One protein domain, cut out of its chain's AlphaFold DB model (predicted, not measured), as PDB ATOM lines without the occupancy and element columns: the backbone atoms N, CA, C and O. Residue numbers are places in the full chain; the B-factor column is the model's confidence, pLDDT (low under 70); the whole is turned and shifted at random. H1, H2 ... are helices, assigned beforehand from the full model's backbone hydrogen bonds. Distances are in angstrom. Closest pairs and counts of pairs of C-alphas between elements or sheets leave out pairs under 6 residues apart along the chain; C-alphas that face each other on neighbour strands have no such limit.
ATOM      1  N   LYS A 130      27.947   9.217  -5.936       73.88
ATOM      2  CA  LYS A 130      27.193   8.843  -4.741       73.88
ATOM      3  C   LYS A 130      25.734   9.256  -4.927       73.88
ATOM      4  O   LYS A 130      25.445  10.447  -5.057       73.88
ATOM      5  N   SER A 131      24.829   8.276  -4.907       85.38
ATOM      6  CA  SER A 131      23.379   8.504  -4.915       85.38
ATOM      7  C   SER A 131      22.991   9.536  -3.849       85.38
ATOM      8  O   SER A 131      23.566   9.532  -2.759       85.38
ATOM      9  N   GLY A 132      21.995  10.389  -4.111       88.56
ATOM     10  CA  GLY A 132      21.556  11.426  -3.163       88.56
ATOM     11  C   GLY A 132      21.245  10.884  -1.761       88.56
ATOM     12  O   GLY A 132      21.588  11.514  -0.765       88.56
ATOM     13  N   ARG A 133      20.716   9.655  -1.661       82.25
ATOM     14  CA  ARG A 133      20.482   8.974  -0.375       82.25
ATOM     15  C   ARG A 133      21.781   8.564   0.334       82.25
ATOM     16  O   ARG A 133      21.835   8.589   1.558       82.25
ATOM     17  N   LYS A 134      22.821   8.183  -0.419       83.69
ATOM     18  CA  LYS A 134      24.164   7.875   0.108       83.69
ATOM     19  C   LYS A 134      24.833   9.156   0.612       83.69
ATOM     20  O   LYS A 134      25.298   9.161   1.743       83.69
ATOM     21  N   ARG A 135      24.747  10.259  -0.147       88.56
ATOM     22  CA  ARG A 135      25.219  11.587   0.292       88.56
ATOM     23  C   ARG A 135      24.526  12.044   1.579       88.56
ATOM     24  O   ARG A 135      25.200  12.491   2.492       88.56
ATOM     25  N   GLN A 136      23.206  11.872   1.694       88.62
ATOM     26  CA  GLN A 136      22.469  12.214   2.922       88.62
ATOM     27  C   GLN A 136      22.944  11.420   4.147       88.62
ATOM     28  O   GLN A 136      23.113  11.999   5.212       88.62
ATOM     29  N   ARG A 137      23.194  10.112   4.000       89.62
ATOM     30  CA  ARG A 137      23.726   9.283   5.096       89.62
ATOM     31  C   ARG A 137      25.159   9.649   5.464       89.62
ATOM     32  O   ARG A 137      25.500   9.626   6.637       89.62
ATOM     33  N   GLU A 138      25.994   9.950   4.473       89.75
ATOM     34  CA  GLU A 138      27.367  10.399   4.710       89.75
ATOM     35  C   GLU A 138      27.388  11.746   5.437       89.75
ATOM     36  O   GLU A 138      28.109  11.859   6.416       89.75
ATOM     37  N   LEU A 139      26.531  12.702   5.054       92.00
ATOM     38  CA  LEU A 139      26.367  13.980   5.761       92.00
ATOM     39  C   LEU A 139      25.862  13.795   7.198       92.00
ATOM     40  O   LEU A 139      26.314  14.479   8.109       92.00
ATOM     41  N   GLU A 140      24.923  12.873   7.428       91.62
ATOM     42  CA  GLU A 140      24.462  12.545   8.783       91.62
ATOM     43  C   GLU A 140      25.583  11.915   9.621       91.62
ATOM     44  O   GLU A 140      25.752  12.261  10.792       91.62
ATOM     45  N   ARG A 141      26.375  11.019   9.019       91.75
ATOM     46  CA  ARG A 141      27.531  10.402   9.673       91.75
ATOM     47  C   ARG A 141      28.603  11.439   9.993       91.75
ATOM     48  O   ARG A 141      29.071  11.464  11.122       91.75
ATOM     49  N   GLU A 142      28.931  12.302   9.043       94.81
ATOM     50  CA  GLU A 142      29.891  13.394   9.207       94.81
ATOM     51  C   GLU A 142      29.433  14.365  10.296       94.81
ATOM     52  O   GLU A 142      30.212  14.693  11.182       94.81
ATOM     53  N   ARG A 143      28.146  14.731  10.330       94.00
ATOM     54  CA  ARG A 143      27.582  15.546  11.415       94.00
ATOM     55  C   ARG A 143      27.727  14.868  12.779       94.00
ATOM     56  O   ARG A 143      28.071  15.525  13.753       94.00
ATOM     57  N   LYS A 144      27.467  13.562  12.858       91.94
ATOM     58  CA  LYS A 144      27.598  12.791  14.103       91.94
ATOM     59  C   LYS A 144      29.059  12.625  14.531       91.94
ATOM     60  O   LYS A 144      29.352  12.620  15.725       91.94
ATOM     61  N   GLU A 145      29.968  12.450  13.579       93.00
ATOM     62  CA  GLU A 145      31.409  12.388  13.824       93.00
ATOM     63  C   GLU A 145      31.931  13.750  14.286       93.00
ATOM     64  O   GLU A 145      32.619  13.789  15.301       93.00
ATOM     65  N   ALA A 146      31.523  14.846  13.643       94.19
ATOM     66  CA  ALA A 146      31.837  16.211  14.057       94.19
ATOM     67  C   ALA A 146      31.336  16.497  15.480       94.19
ATOM     68  O   ALA A 146      32.140  16.855  16.330       94.19
ATOM     69  N   GLU A 147      30.070  16.203  15.797       90.94
ATOM     70  CA  GLU A 147      29.525  16.351  17.159       90.94
ATOM     71  C   GLU A 147      30.311  15.508  18.185       90.94
ATOM     72  O   GLU A 147      30.541  15.919  19.323       90.94
ATOM     73  N   LYS A 148      30.758  14.304  17.799       87.88
ATOM     74  CA  LYS A 148      31.589  13.458  18.665       87.88
ATOM     75  C   LYS A 148      32.983  14.052  18.869       87.88
ATOM     76  O   LYS A 148      33.520  13.904  19.966       87.88
ATOM     77  N   GLN A 149      33.574  14.669  17.847       90.50
ATOM     78  CA  GLN A 149      34.865  15.347  17.966       90.50
ATOM     79  C   GLN A 149      34.740  16.622  18.798       90.50
ATOM     80  O   GLN A 149      35.505  16.767  19.741       90.50
ATOM     81  N   GLU A 150      33.718  17.449  18.574       91.94
ATOM     82  CA  GLU A 150      33.407  18.615  19.412       91.94
ATOM     83  C   GLU A 150      33.253  18.200  20.879       91.94
ATOM     84  O   GLU A 150      33.936  18.728  21.750       91.94
ATOM     85  N   ARG A 151      32.476  17.146  21.162       86.06
ATOM     86  CA  ARG A 151      32.342  16.610  22.525       86.06
ATOM     87  C   ARG A 151      33.674  16.123  23.104       86.06
ATOM     88  O   ARG A 151      33.898  16.227  24.307       86.06
ATOM     89  N   ARG A 152      34.554  15.530  22.291       86.81
ATOM     90  CA  ARG A 152      35.894  15.104  22.736       86.81
ATOM     91  C   ARG A 152      36.784  16.303  23.024       86.81
ATOM     92  O   ARG A 152      37.476  16.298  24.034       86.81
ATOM     93  N   GLU A 153      36.745  17.327  22.184       91.69
ATOM     94  CA  GLU A 153      37.464  18.578  22.398       91.69
ATOM     95  C   GLU A 153      36.967  19.295  23.652       91.69
ATOM     96  O   GLU A 153      37.783  19.712  24.465       91.69
ATOM     97  N   GLU A 154      35.655  19.371  23.869       88.75
ATOM     98  CA  GLU A 154      35.051  19.907  25.090       88.75
ATOM     99  C   GLU A 154      35.493  19.125  26.330       88.75
ATOM    100  O   GLU A 154      35.905  19.728  27.320       88.75
ATOM    101  N   LYS A 155      35.495  17.786  26.267       87.19
ATOM    102  CA  LYS A 155      36.025  16.935  27.344       87.19
ATOM    103  C   LYS A 155      37.508  17.190  27.594       87.19
ATOM    104  O   LYS A 155      37.913  17.303  28.746       87.19
ATOM    105  N   ASN A 156      38.313  17.330  26.543       90.62
ATOM    106  CA  ASN A 156      39.741  17.622  26.660       90.62
ATOM    107  C   ASN A 156      39.991  19.024  27.236       90.62
ATOM    108  O   ASN A 156      40.882  19.195  28.066       90.62
ATOM    109  N   ARG A 157      39.184  20.019  26.845       92.12
ATOM    110  CA  ARG A 157      39.211  21.373  27.415       92.12
ATOM    111  C   ARG A 157      38.841  21.341  28.893       92.12
ATOM    112  O   ARG A 157      39.568  21.906  29.700       92.12
ATOM    113  N   LEU A 158      37.777  20.627  29.260       90.50
ATOM    114  CA  LEU A 158      37.368  20.453  30.653       90.50
ATOM    115  C   LEU A 158      38.454  19.747  31.472       90.50
ATOM    116  O   LEU A 158      38.785  20.205  32.560       90.50
ATOM    117  N   ARG A 159      39.048  18.676  30.935       91.31
ATOM    118  CA  ARG A 159      40.167  17.956  31.555       91.31
ATOM    119  C   ARG A 159      41.359  18.881  31.786       91.31
ATOM    120  O   ARG A 159      41.900  18.902  32.886       91.31
ATOM    121  N   LYS A 160      41.728  19.693  30.790       94.06
ATOM    122  CA  LYS A 160      42.810  20.683  30.903       94.06
ATOM    123  C   LYS A 160      42.513  21.729  31.982       94.06
ATOM    124  O   LYS A 160      43.358  21.938  32.843       94.06
ATOM    125  N   LEU A 161      41.313  22.315  31.985       94.06
ATOM    126  CA  LEU A 161      40.896  23.285  33.007       94.06
ATOM    127  C   LEU A 161      40.911  22.669  34.412       94.06
ATOM    128  O   LEU A 161      41.407  23.279  35.353       94.06
ATOM    129  N   LYS A 162      40.434  21.429  34.565       91.56
ATOM    130  CA  LYS A 162      40.453  20.710  35.849       91.56
ATOM    131  C   LYS A 162      41.864  20.378  36.317       91.56
ATOM    132  O   LYS A 162      42.143  20.454  37.512       91.56
ATOM    133  N   LEU A 163      42.754  20.049  35.388       93.50
ATOM    134  CA  LEU A 163      44.165  19.825  35.666       93.50
ATOM    135  C   LEU A 163      44.863  21.123  36.094       93.50
ATOM    136  O   LEU A 163      45.624  21.107  37.058       93.50
ATOM    137  N   GLU A 164      44.558  22.252  35.454       93.50
ATOM    138  CA  GLU A 164      45.047  23.577  35.859       93.50
ATOM    139  C   GLU A 164      44.510  23.984  37.242       93.50
ATOM    140  O   GLU A 164      45.289  24.390  38.106       93.50
ATOM    141  N   GLU A 165      43.213  23.790  37.511       91.25
ATOM    142  CA  GLU A 165      42.614  23.999  38.838       91.25
ATOM    143  C   GLU A 165      43.301  23.139  39.913       91.25
ATOM    144  O   GLU A 165      43.605  23.626  41.006       91.25
ATOM    145  N   ALA A 166      43.557  21.859  39.623       88.12
ATOM    146  CA  ALA A 166      44.224  20.940  40.544       88.12
ATOM    147  C   ALA A 166      45.682  21.351  40.804       88.12
ATOM    148  O   ALA A 166      46.119  21.369  41.955       88.12
ATOM    149  N   GLN A 167      46.413  21.771  39.768       88.62
ATOM    150  CA  GLN A 167      47.768  22.310  39.904       88.62
ATOM    151  C   GLN A 167      47.798  23.590  40.742       88.62
ATOM    152  O   GLN A 167      48.663  23.742  41.604       88.62
ATOM    153  N   GLN A 168      46.853  24.509  40.532       90.88
ATOM    154  CA  GLN A 168      46.747  25.726  41.338       90.88
ATOM    155  C   GLN A 168      46.446  25.407  42.805       90.88
ATOM    156  O   GLN A 168      47.042  26.013  43.695       90.88
ATOM    157  N   LYS A 169      45.560  24.441  43.077       86.19
ATOM    158  CA  LYS A 169      45.293  23.968  44.444       86.19
ATOM    159  C   LYS A 169      46.539  23.356  45.075       86.19
ATOM    160  O   LYS A 169      46.871  23.727  46.196       86.19
ATOM    161  N   LEU A 170      47.270  22.510  44.347       84.88
ATOM    162  CA  LEU A 170      48.523  21.930  44.831       84.88
ATOM    163  C   LEU A 170      49.564  23.016  45.138       84.88
ATOM    164  O   LEU A 170      50.195  22.977  46.188       84.88
ATOM    165  N   ARG A 171      49.698  24.036  44.279       87.00
ATOM    166  CA  ARG A 171      50.576  25.192  44.533       87.00
ATOM    167  C   ARG A 171      50.177  25.955  45.795       87.00
ATOM    168  O   ARG A 171      51.047  26.275  46.598       87.00
ATOM    169  N   LYS A 172      48.879  26.214  45.991       86.50
ATOM    170  CA  LYS A 172      48.356  26.876  47.200       86.50
ATOM    171  C   LYS A 172      48.646  26.059  48.458       86.50
ATOM    172  O   LYS A 172      49.086  26.623  49.452       86.50
ATOM    173  N   ILE A 173      48.462  24.742  48.395       82.88
ATOM    174  CA  ILE A 173      48.761  23.820  49.496       82.88
ATOM    175  C   ILE A 173      50.260  23.807  49.802       82.88
ATOM    176  O   ILE A 173      50.644  23.978  50.953       82.88
ATOM    177  N   LYS A 174      51.114  23.696  48.780       82.12
ATOM    178  CA  LYS A 174      52.575  23.729  48.931       82.12
ATOM    179  C   LYS A 174      53.058  25.050  49.533       82.12
ATOM    180  O   LYS A 174      53.942  25.048  50.382       82.12
ATOM    181  N   HIS A 175      52.452  26.170  49.134       83.19
ATOM    182  CA  HIS A 175      52.745  27.482  49.707       83.19
ATOM    183  C   HIS A 175      52.279  27.593  51.167       83.19
ATOM    184  O   HIS A 175      53.002  28.132  52.000       83.19
ATOM    185  N   ALA A 176      51.089  27.082  51.497       83.25
ATOM    186  CA  ALA A 176      50.561  27.102  52.861       83.25
ATOM    187  C   ALA A 176      51.329  26.163  53.812       83.25
ATOM    188  O   ALA A 176      51.516  26.497  54.977       83.25
ATOM    189  N   ALA A 177      51.801  25.016  53.315       77.31
ATOM    190  CA  ALA A 177      52.525  24.020  54.103       77.31
ATOM    191  C   ALA A 177      53.992  24.405  54.403       77.31
ATOM    192  O   ALA A 177      54.602  23.840  55.313       77.31
ATOM    193  N   GLY A 178      54.578  25.366  53.678       71.44
ATOM    194  CA  GLY A 178      55.949  25.835  53.920       71.44
ATOM    195  C   GLY A 178      57.009  24.731  53.760       71.44
ATOM    196  O   GLY A 178      56.923  23.908  52.849       71.44
ATOM    197  N   ASN A 179      58.024  24.697  54.637       60.72
ATOM    198  CA  ASN A 179      59.106  23.699  54.573       60.72
ATOM    199  C   ASN A 179      58.635  22.260  54.858       60.72
ATOM    200  O   ASN A 179      59.169  21.339  54.248       60.72
ATOM    201  N   ALA A 180      57.594  22.060  55.673       60.84
ATOM    202  CA  ALA A 180      57.007  20.732  55.898       60.84
ATOM    203  C   ALA A 180      56.310  20.179  54.643       60.84
ATOM    204  O   ALA A 180      56.276  18.974  54.413       60.84
ATOM    205  N   GLY A 181      55.829  21.064  53.762       57.28
ATOM    206  CA  GLY A 181      55.288  20.686  52.456       57.28
ATOM    207  C   GLY A 181      56.325  20.145  51.467       57.28
ATOM    208  O   GLY A 181      55.927  19.588  50.449       57.28
ATOM    209  N   LYS A 182      57.631  20.317  51.730       58.44
ATOM    210  CA  LYS A 182      58.721  19.791  50.887       58.44
ATOM    211  C   LYS A 182      59.149  18.369  51.267       58.44
ATOM    212  O   LYS A 182      59.739  17.704  50.424       58.44
ATOM    213  N   GLU A 183      58.873  17.923  52.495       54.62
ATOM    214  CA  GLU A 183      59.205  16.560  52.950       54.62
ATOM    215  C   GLU A 183      58.072  15.552  52.730       54.62
ATOM    216  O   GLU A 183      58.314  14.349  52.684       54.62
ATOM    217  N   LEU A 184      56.839  16.031  52.553       60.12
ATOM    218  CA  LEU A 184      55.690  15.177  52.270       60.12
ATOM    219  C   LEU A 184      55.765  14.594  50.860       60.12
ATOM    220  O   LEU A 184      56.018  15.305  49.884       60.12
ATOM    221  N   THR A 185      55.481  13.299  50.754       65.94
ATOM    222  CA  THR A 185      55.424  12.628  49.459       65.94
ATOM    223  C   THR A 185      54.175  13.080  48.698       65.94
ATOM    224  O   THR A 185      53.088  13.204  49.265       65.94
ATOM    225  N   ASP A 186      54.294  13.305  47.388       64.06
ATOM    226  CA  ASP A 186      53.155  13.715  46.548       64.06
ATOM    227  C   ASP A 186      51.966  12.738  46.646       64.06
ATOM    228  O   ASP A 186      50.816  13.104  46.416       64.06
ATOM    229  N   GLU A 187      52.242  11.484  46.997       68.62
ATOM    230  CA  GLU A 187      51.265  10.409  47.188       68.62
ATOM    231  C   GLU A 187      50.388  10.620  48.427       68.62
ATOM    232  O   GLU A 187      49.178  10.393  48.363       68.62
ATOM    233  N   GLU A 188      50.947  11.137  49.520       73.00
ATOM    234  CA  GLU A 188      50.198  11.471  50.736       73.00
ATOM    235  C   GLU A 188      49.325  12.710  50.536       73.00
ATOM    236  O   GLU A 188      48.179  12.741  50.991       73.00
ATOM    237  N   TRP A 189      49.822  13.706  49.794       69.56
ATOM    238  CA  TRP A 189      49.030  14.877  49.414       69.56
ATOM    239  C   TRP A 189      47.869  14.522  48.494       69.56
ATOM    240  O   TRP A 189      46.778  15.069  48.641       69.56
ATOM    241  N   MET A 190      48.079  13.602  47.555       67.69
ATOM    242  CA  MET A 190      47.015  13.170  46.657       67.69
ATOM    243  C   MET A 190      45.981  12.293  47.336       67.69
ATOM    244  O   MET A 190      44.799  12.512  47.103       67.69
ATOM    245  N   ARG A 191      46.392  11.360  48.202       76.06
ATOM    246  CA  ARG A 191      45.444  10.582  49.008       76.06
ATOM    247  C   ARG A 191      44.581  11.506  49.862       76.06
ATOM    248  O   ARG A 191      43.365  11.369  49.882       76.06
ATOM    249  N   PHE A 192      45.212  12.503  50.475       71.44
ATOM    250  CA  PHE A 192      44.521  13.529  51.237       71.44
ATOM    251  C   PHE A 192      43.526  14.359  50.387       71.44
ATOM    252  O   PHE A 192      42.427  14.668  50.834       71.44
ATOM    253  N   LEU A 193      43.885  14.706  49.146       72.19
ATOM    254  CA  LEU A 193      43.032  15.466  48.216       72.19
ATOM    255  C   LEU A 193      41.905  14.644  47.562       72.19
ATOM    256  O   LEU A 193      40.985  15.227  46.968       72.19
ATOM    257  N   ASP A 194      42.014  13.318  47.576       72.81
ATOM    258  CA  ASP A 194      41.045  12.405  46.970       72.81
ATOM    259  C   ASP A 194      40.030  11.857  47.979       72.81
ATOM    260  O   ASP A 194      38.889  11.589  47.605       72.81
ATOM    261  N   ASP A 195      40.411  11.769  49.258       79.06
ATOM    262  CA  ASP A 195      39.510  11.342  50.325       79.06
ATOM    263  C   ASP A 195      38.339  12.324  50.529       79.06
ATOM    264  O   ASP A 195      38.431  13.543  50.346       79.06
ATOM    265  N   ALA A 196      37.185  11.767  50.905       76.12
ATOM    266  CA  ALA A 196      35.999  12.550  51.220       76.12
ATOM    267  C   ALA A 196      36.251  13.407  52.470       76.12
ATOM    268  O   ALA A 196      36.726  12.912  53.490       76.12
ATOM    269  N   TRP A 197      35.905  14.693  52.394       80.88
ATOM    270  CA  TRP A 197      36.061  15.629  53.506       80.88
ATOM    271  C   TRP A 197      35.229  15.189  54.720       80.88
ATOM    272  O   TRP A 197      34.003  15.331  54.724       80.88
ATOM    273  N   GLU A 198      35.896  14.693  55.763       86.25
ATOM    274  CA  GLU A 198      35.304  14.380  57.065       86.25
ATOM    275  C   GLU A 198      36.040  15.139  58.168       86.25
ATOM    276  O   GLU A 198      37.263  15.059  58.270       86.25
ATOM    277  N   ASN A 199      35.285  15.875  58.992       86.00
ATOM    278  CA  ASN A 199      35.833  16.820  59.968       86.00
ATOM    279  C   ASN A 199      36.805  16.156  60.955       86.00
ATOM    280  O   ASN A 199      37.901  16.661  61.166       86.00
ATOM    281  N   ASP A 200      36.434  14.993  61.491       86.38
ATOM    282  CA  ASP A 200      37.215  14.307  62.526       86.38
ATOM    283  C   ASP A 200      38.530  13.742  61.963       86.38
ATOM    284  O   ASP A 200      39.596  13.917  62.546       86.38
ATOM    285  N   LYS A 201      38.483  13.131  60.770       85.69
ATOM    286  CA  LYS A 201      39.684  12.636  60.072       85.69
ATOM    287  C   LYS A 201      40.609  13.785  59.679       85.69
ATOM    288  O   LYS A 201      41.823  13.664  59.802       85.69
ATOM    289  N   TRP A 202      40.035  14.901  59.232       83.00
ATOM    290  CA  TRP A 202      40.779  16.105  58.884       83.00
ATOM    291  C   TRP A 202      41.483  16.720  60.096       83.00
ATOM    292  O   TRP A 202      42.667  17.035  60.008       83.00
ATOM    293  N   GLU A 203      40.796  16.851  61.233       85.94
ATOM    294  CA  GLU A 203      41.394  17.334  62.481       85.94
ATOM    295  C   GLU A 203      42.531  16.418  62.948       85.94
ATOM    296  O   GLU A 203      43.618  16.906  63.266       85.94
ATOM    297  N   GLU A 204      42.340  15.096  62.909       86.75
ATOM    298  CA  GLU A 204      43.392  14.134  63.247       86.75
ATOM    299  C   GLU A 204      44.614  14.235  62.323       86.75
ATOM    300  O   GLU A 204      45.753  14.144  62.786       86.75
ATOM    301  N   GLU A 205      44.411  14.400  61.015       81.88
ATOM    302  CA  GLU A 205      45.508  14.544  60.057       81.88
ATOM    303  C   GLU A 205      46.217  15.893  60.172       81.88
ATOM    304  O   GLU A 205      47.447  15.934  60.124       81.88
ATOM    305  N   MET A 206      45.481  16.986  60.385       81.62
ATOM    306  CA  MET A 206      46.063  18.303  60.648       81.62
ATOM    307  C   MET A 206      46.861  18.305  61.948       81.62
ATOM    308  O   MET A 206      47.962  18.841  61.977       81.62
ATOM    309  N   GLN A 207      46.365  17.658  63.002       83.25
ATOM    310  CA  GLN A 207      47.076  17.560  64.273       83.25
ATOM    311  C   GLN A 207      48.319  16.664  64.180       83.25
ATOM    312  O   GLN A 207      49.329  16.959  64.815       83.25
ATOM    313  N   LYS A 208      48.287  15.596  63.370       81.62
ATOM    314  CA  LYS A 208      49.464  14.749  63.109       81.62
ATOM    315  C   LYS A 208      50.533  15.477  62.290       81.62
ATOM    316  O   LYS A 208      51.711  15.324  62.577       81.62
ATOM    317  N   ARG A 209      50.132  16.242  61.267       72.31
ATOM    318  CA  ARG A 209      51.060  16.855  60.293       72.31
ATOM    319  C   ARG A 209      51.517  18.263  60.678       72.31
ATOM    320  O   ARG A 209      52.640  18.644  60.376       72.31
ATOM    321  N   PHE A 210      50.656  19.024  61.346       74.25
ATOM    322  CA  PHE A 210      50.893  20.404  61.786       74.25
ATOM    323  C   PHE A 210      50.776  20.542  63.314       74.25
ATOM    324  O   PHE A 210      50.367  21.581  63.827       74.25
ATOM    325  N   GLY A 211      51.103  19.473  64.046       79.19
ATOM    326  CA  GLY A 211      51.100  19.443  65.508       79.19
ATOM    327  C   GLY A 211      52.315  20.126  66.140       79.19
ATOM    328  O   GLY A 211      52.988  20.958  65.530       79.19
ATOM    329  N   GLU A 212      52.620  19.749  67.380       75.75
ATOM    330  CA  GLU A 212      53.705  20.351  68.170       75.75
ATOM    331  C   GLU A 212      55.077  20.256  67.486       75.75
ATOM    332  O   GLU A 212      55.881  21.168  67.631       75.75
ATOM    333  N   GLU A 213      55.325  19.221  66.681       75.50
ATOM    334  CA  GLU A 213      56.579  19.028  65.940       75.50
ATOM    335  C   GLU A 213      56.799  20.088  64.844       75.50
ATOM    336  O   GLU A 213      57.886  20.655  64.743       75.50
ATOM    337  N   TYR A 214      55.750  20.445  64.092       73.81
ATOM    338  CA  TYR A 214      55.810  21.500  63.070       73.81
ATOM    339  C   TYR A 214      56.078  22.877  63.690       73.81
ATOM    340  O   TYR A 214      56.877  23.666  63.180       73.81
ATOM    341  N   TYR A 215      55.427  23.168  64.818       74.75
ATOM    342  CA  TYR A 215      55.635  24.421  65.538       74.75
ATOM    343  C   TYR A 215      56.977  24.454  66.288       74.75
ATOM    344  O   TYR A 215      57.591  25.516  66.342       74.75
ATOM    345  N   ALA A 216      57.471  23.318  66.789       73.81
ATOM    346  CA  ALA A 216      58.783  23.208  67.430       73.81
ATOM    347  C   ALA A 216      59.940  23.377  66.431       73.81
ATOM    348  O   ALA A 216      60.951  23.992  66.760       73.81
ATOM    349  N   ALA A 311      64.611  17.206  38.895       89.06
ATOM    350  CA  ALA A 311      63.506  18.132  39.145       89.06
ATOM    351  C   ALA A 311      62.480  18.140  37.994       89.06
ATOM    352  O   ALA A 311      61.274  18.149  38.227       89.06
ATOM    353  N   GLN A 312      62.934  18.069  36.736       90.56
ATOM    354  CA  GLN A 312      62.039  17.957  35.578       90.56
ATOM    355  C   GLN A 312      61.269  16.625  35.568       90.56
ATOM    356  O   GLN A 312      60.087  16.598  35.218       90.56
ATOM    357  N   LYS A 313      61.917  15.516  35.950       91.31
ATOM    358  CA  LYS A 313      61.262  14.208  36.091       91.31
ATOM    359  C   LYS A 313      60.226  14.226  37.214       91.31
ATOM    360  O   LYS A 313      59.120  13.751  36.981       91.31
ATOM    361  N   GLN A 314      60.552  14.810  38.366       88.00
ATOM    362  CA  GLN A 314      59.627  14.972  39.492       88.00
ATOM    363  C   GLN A 314      58.417  15.821  39.088       88.00
ATOM    364  O   GLN A 314      57.293  15.349  39.198       88.00
ATOM    365  N   ALA A 315      58.620  16.979  38.453       88.38
ATOM    366  CA  ALA A 315      57.517  17.811  37.960       88.38
ATOM    367  C   ALA A 315      56.625  17.088  36.925       88.38
ATOM    368  O   ALA A 315      55.410  17.293  36.877       88.38
ATOM    369  N   ARG A 316      57.205  16.216  36.083       90.88
ATOM    370  CA  ARG A 316      56.434  15.385  35.143       90.88
ATOM    371  C   ARG A 316      55.651  14.287  35.863       90.88
ATOM    372  O   ARG A 316      54.521  14.018  35.466       90.88
ATOM    373  N   GLN A 317      56.228  13.671  36.894       90.31
ATOM    374  CA  GLN A 317      55.547  12.683  37.733       90.31
ATOM    375  C   GLN A 317      54.401  13.327  38.519       90.31
ATOM    376  O   GLN A 317      53.293  12.811  38.460       90.31
ATOM    377  N   GLU A 318      54.621  14.481  39.157       86.69
ATOM    378  CA  GLU A 318      53.586  15.280  39.828       86.69
ATOM    379  C   GLU A 318      52.418  15.580  38.875       86.69
ATOM    380  O   GLU A 318      51.257  15.328  39.194       86.69
ATOM    381  N   ARG A 319      52.715  16.052  37.654       90.50
ATOM    382  CA  ARG A 319      51.686  16.330  36.642       90.50
ATOM    383  C   ARG A 319      50.940  15.073  36.193       90.50
ATOM    384  O   ARG A 319      49.723  15.134  36.074       90.50
ATOM    385  N   ALA A 320      51.643  13.969  35.943       91.56
ATOM    386  CA  ALA A 320      51.025  12.706  35.529       91.56
ATOM    387  C   ALA A 320      50.119  12.133  36.629       91.56
ATOM    388  O   ALA A 320      49.042  11.614  36.351       91.56
ATOM    389  N   LYS A 321      50.533  12.275  37.888       87.44
ATOM    390  CA  LYS A 321      49.752  11.848  39.043       87.44
ATOM    391  C   LYS A 321      48.490  12.712  39.235       87.44
ATOM    392  O   LYS A 321      47.407  12.176  39.445       87.44
ATOM    393  N   LEU A 322      48.597  14.036  39.066       88.62
ATOM    394  CA  LEU A 322      47.434  14.938  39.051       88.62
ATOM    395  C   LEU A 322      46.476  14.646  37.888       88.62
ATOM    396  O   LEU A 322      45.264  14.723  38.063       88.62
ATOM    397  N   GLU A 323      47.009  14.319  36.710       91.88
ATOM    398  CA  GLU A 323      46.218  13.920  35.543       91.88
ATOM    399  C   GLU A 323      45.402  12.656  35.838       91.88
ATOM    400  O   GLU A 323      44.192  12.669  35.633       91.88
ATOM    401  N   ALA A 324      46.022  11.631  36.432       90.94
ATOM    402  CA  ALA A 324      45.334  10.406  36.838       90.94
ATOM    403  C   ALA A 324      44.198  10.659  37.852       90.94
ATOM    404  O   ALA A 324      43.128  10.061  37.743       90.94
ATOM    405  N   LEU A 325      44.398  11.572  38.809       86.62
ATOM    406  CA  LEU A 325      43.371  11.954  39.790       86.62
ATOM    407  C   LEU A 325      42.213  12.723  39.137       86.62
ATOM    408  O   LEU A 325      41.043  12.515  39.456       86.62
ATOM    409  N   VAL A 326      42.515  13.634  38.209       90.62
ATOM    410  CA  VAL A 326      41.471  14.341  37.458       90.62
ATOM    411  C   VAL A 326      40.671  13.360  36.607       90.62
ATOM    412  O   VAL A 326      39.447  13.473  36.569       90.62
ATOM    413  N   ASP A 327      41.330  12.386  35.982       89.56
ATOM    414  CA  ASP A 327      40.677  11.373  35.157       89.56
ATOM    415  C   ASP A 327      39.746  10.480  35.967       89.56
ATOM    416  O   ASP A 327      38.594  10.320  35.569       89.56
ATOM    417  N   SER A 328      40.172   9.988  37.136       87.19
ATOM    418  CA  SER A 328      39.311   9.163  37.993       87.19
ATOM    419  C   SER A 328      38.024   9.903  38.399       87.19
ATOM    420  O   SER A 328      36.922   9.349  38.330       87.19
ATOM    421  N   LYS A 329      38.126  11.200  38.734       85.38
ATOM    422  CA  LYS A 329      36.966  12.059  39.045       85.38
ATOM    423  C   LYS A 329      36.107  12.352  37.807       85.38
ATOM    424  O   LYS A 329      34.874  12.439  37.899       85.38
ATOM    425  N   LEU A 330      36.729  12.523  36.641       84.88
ATOM    426  CA  LEU A 330      36.031  12.806  35.387       84.88
ATOM    427  C   LEU A 330      35.280  11.570  34.863       84.88
ATOM    428  O   LEU A 330      34.165  11.711  34.363       84.88
ATOM    429  N   GLU A 331      35.846  10.373  35.007       79.25
ATOM    430  CA  GLU A 331      35.225   9.096  34.634       79.25
ATOM    431  C   GLU A 331      33.975   8.805  35.469       79.25
ATOM    432  O   GLU A 331      32.927   8.471  34.912       79.25
ATOM    433  N   LEU A 332      34.043   9.023  36.788       67.06
ATOM    434  CA  LEU A 332      32.914   8.795  37.691       67.06
ATOM    435  C   LEU A 332      31.720   9.721  37.388       67.06
ATOM    436  O   LEU A 332      30.566   9.292  37.425       67.06
ATOM    437  N   SER A 333      31.990  10.983  37.045       64.69
ATOM    438  CA  SER A 333      30.961  11.982  36.706       64.69
ATOM    439  C   SER A 333      30.397  11.845  35.286       64.69
ATOM    440  O   SER A 333      29.261  12.245  35.036       64.69
ATOM    441  N   ASN A 334      31.156  11.260  34.354       62.88
ATOM    442  CA  ASN A 334      30.775  11.136  32.944       62.88
ATOM    443  C   ASN A 334      30.442   9.704  32.525       62.88
ATOM    444  O   ASN A 334      30.510   9.393  31.331       62.88
ATOM    445  N   HIS A 335      30.080   8.832  33.467       66.62
ATOM    446  CA  HIS A 335      29.695   7.477  33.112       66.62
ATOM    447  C   HIS A 335      28.511   7.508  32.136       66.62
ATOM    448  O   HIS A 335      27.457   8.093  32.394       66.62
ATOM    449  N   ASP A 336      28.698   6.863  30.988       58.34
ATOM    450  CA  ASP A 336      27.784   6.890  29.843       58.34
ATOM    451  C   ASP A 336      26.386   6.329  30.196       58.34
ATOM    452  O   ASP A 336      25.405   6.627  29.516       58.34
ATOM    453  N   LEU A 337      26.280   5.554  31.289       57.91
ATOM    454  CA  LEU A 337      25.006   5.078  31.844       57.91
ATOM    455  C   LEU A 337      24.208   6.161  32.586       57.91
ATOM    456  O   LEU A 337      22.990   6.042  32.658       57.91
TER     457      LEU A 337
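What this domain is: This is residues 130 to 216 and 311 to 337 of the 480 residues of the protein "Kri1_C domain-containing protein" of Fusarium sp. AF-4 (UniProt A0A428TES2). One very long helix, H1, makes the rod's long axis, and H6 crosses its second half as an X. Residues 131 to 137 and 139 to 154 stick out free at one end of the rod, and residues 195 to 201 also stand free, while after H1's last residue the short helices H2 to H5 follow in a loose chain, with H3 side by side with H6 and H5 at the end of the rod far from Ser 131. The 114 printed residues have six named helices, H1 to H6 in chain order, and no named strand: the class is all helix. The whole is extended, with a radius of gyration of the C-alphas of 21.9 A and spans of 82 by 34 by 17 A.

How they stand to each other: H1, residues 132 to 177, touches H6, residues 311 to 333, with residues 159 to 167 alone; the closest C-alphas, of Leu 163 and Glu 323, are 6.3 A apart. They run opposite ways at a steep tilt of 57 degrees. H3, residues 186 to 194, touches H6, closest at the C-alphas of Asp 186 and Glu 318, 6.9 A, and runs the same way at a shallow tilt of 19 degrees. H1 and H3 are near each other, with 8 pairs of C-alphas within 10 A. H2, residues 180 to 183, touches H1 only at the corner, the closest C-alphas being Lys 174 and Gly 181, 5.4 A. H4, residues 199 to 209, and H5, residues 212 to 216, meet only through their link. H2 and H5 are close but not clearly touching, with the C-alphas of Ala 180 and Tyr 214 7.3 A apart. Every O i to N i+4 pair is within hydrogen-bond range in H1, H3, H4, H5 and H6; H2 is too short for one.

Where its parts are: H1 measures 66.3 A, from C-alpha 132 at (21.556, 11.426, -3.163) to C-alpha 177 at (52.525, 24.020, 54.103). H6 measures 33.2 A and ends at C-alpha 333, (30.961, 11.982, 36.706). H4 measures 15.2 A and H3 12.2 A.

The domain as a whole: The C-alphas farthest apart, of Ser 131 and Ala 216, are 81.9 A apart. Residues 217 to 310 are not printed, and C-alphas 216 and 311 are 29.1 A apart across this cut. The links printed whole are tight. The mean pLDDT of the printed part is 82.3; residues 179 to 187, 189 to 190 and 332 to 337 are under 70.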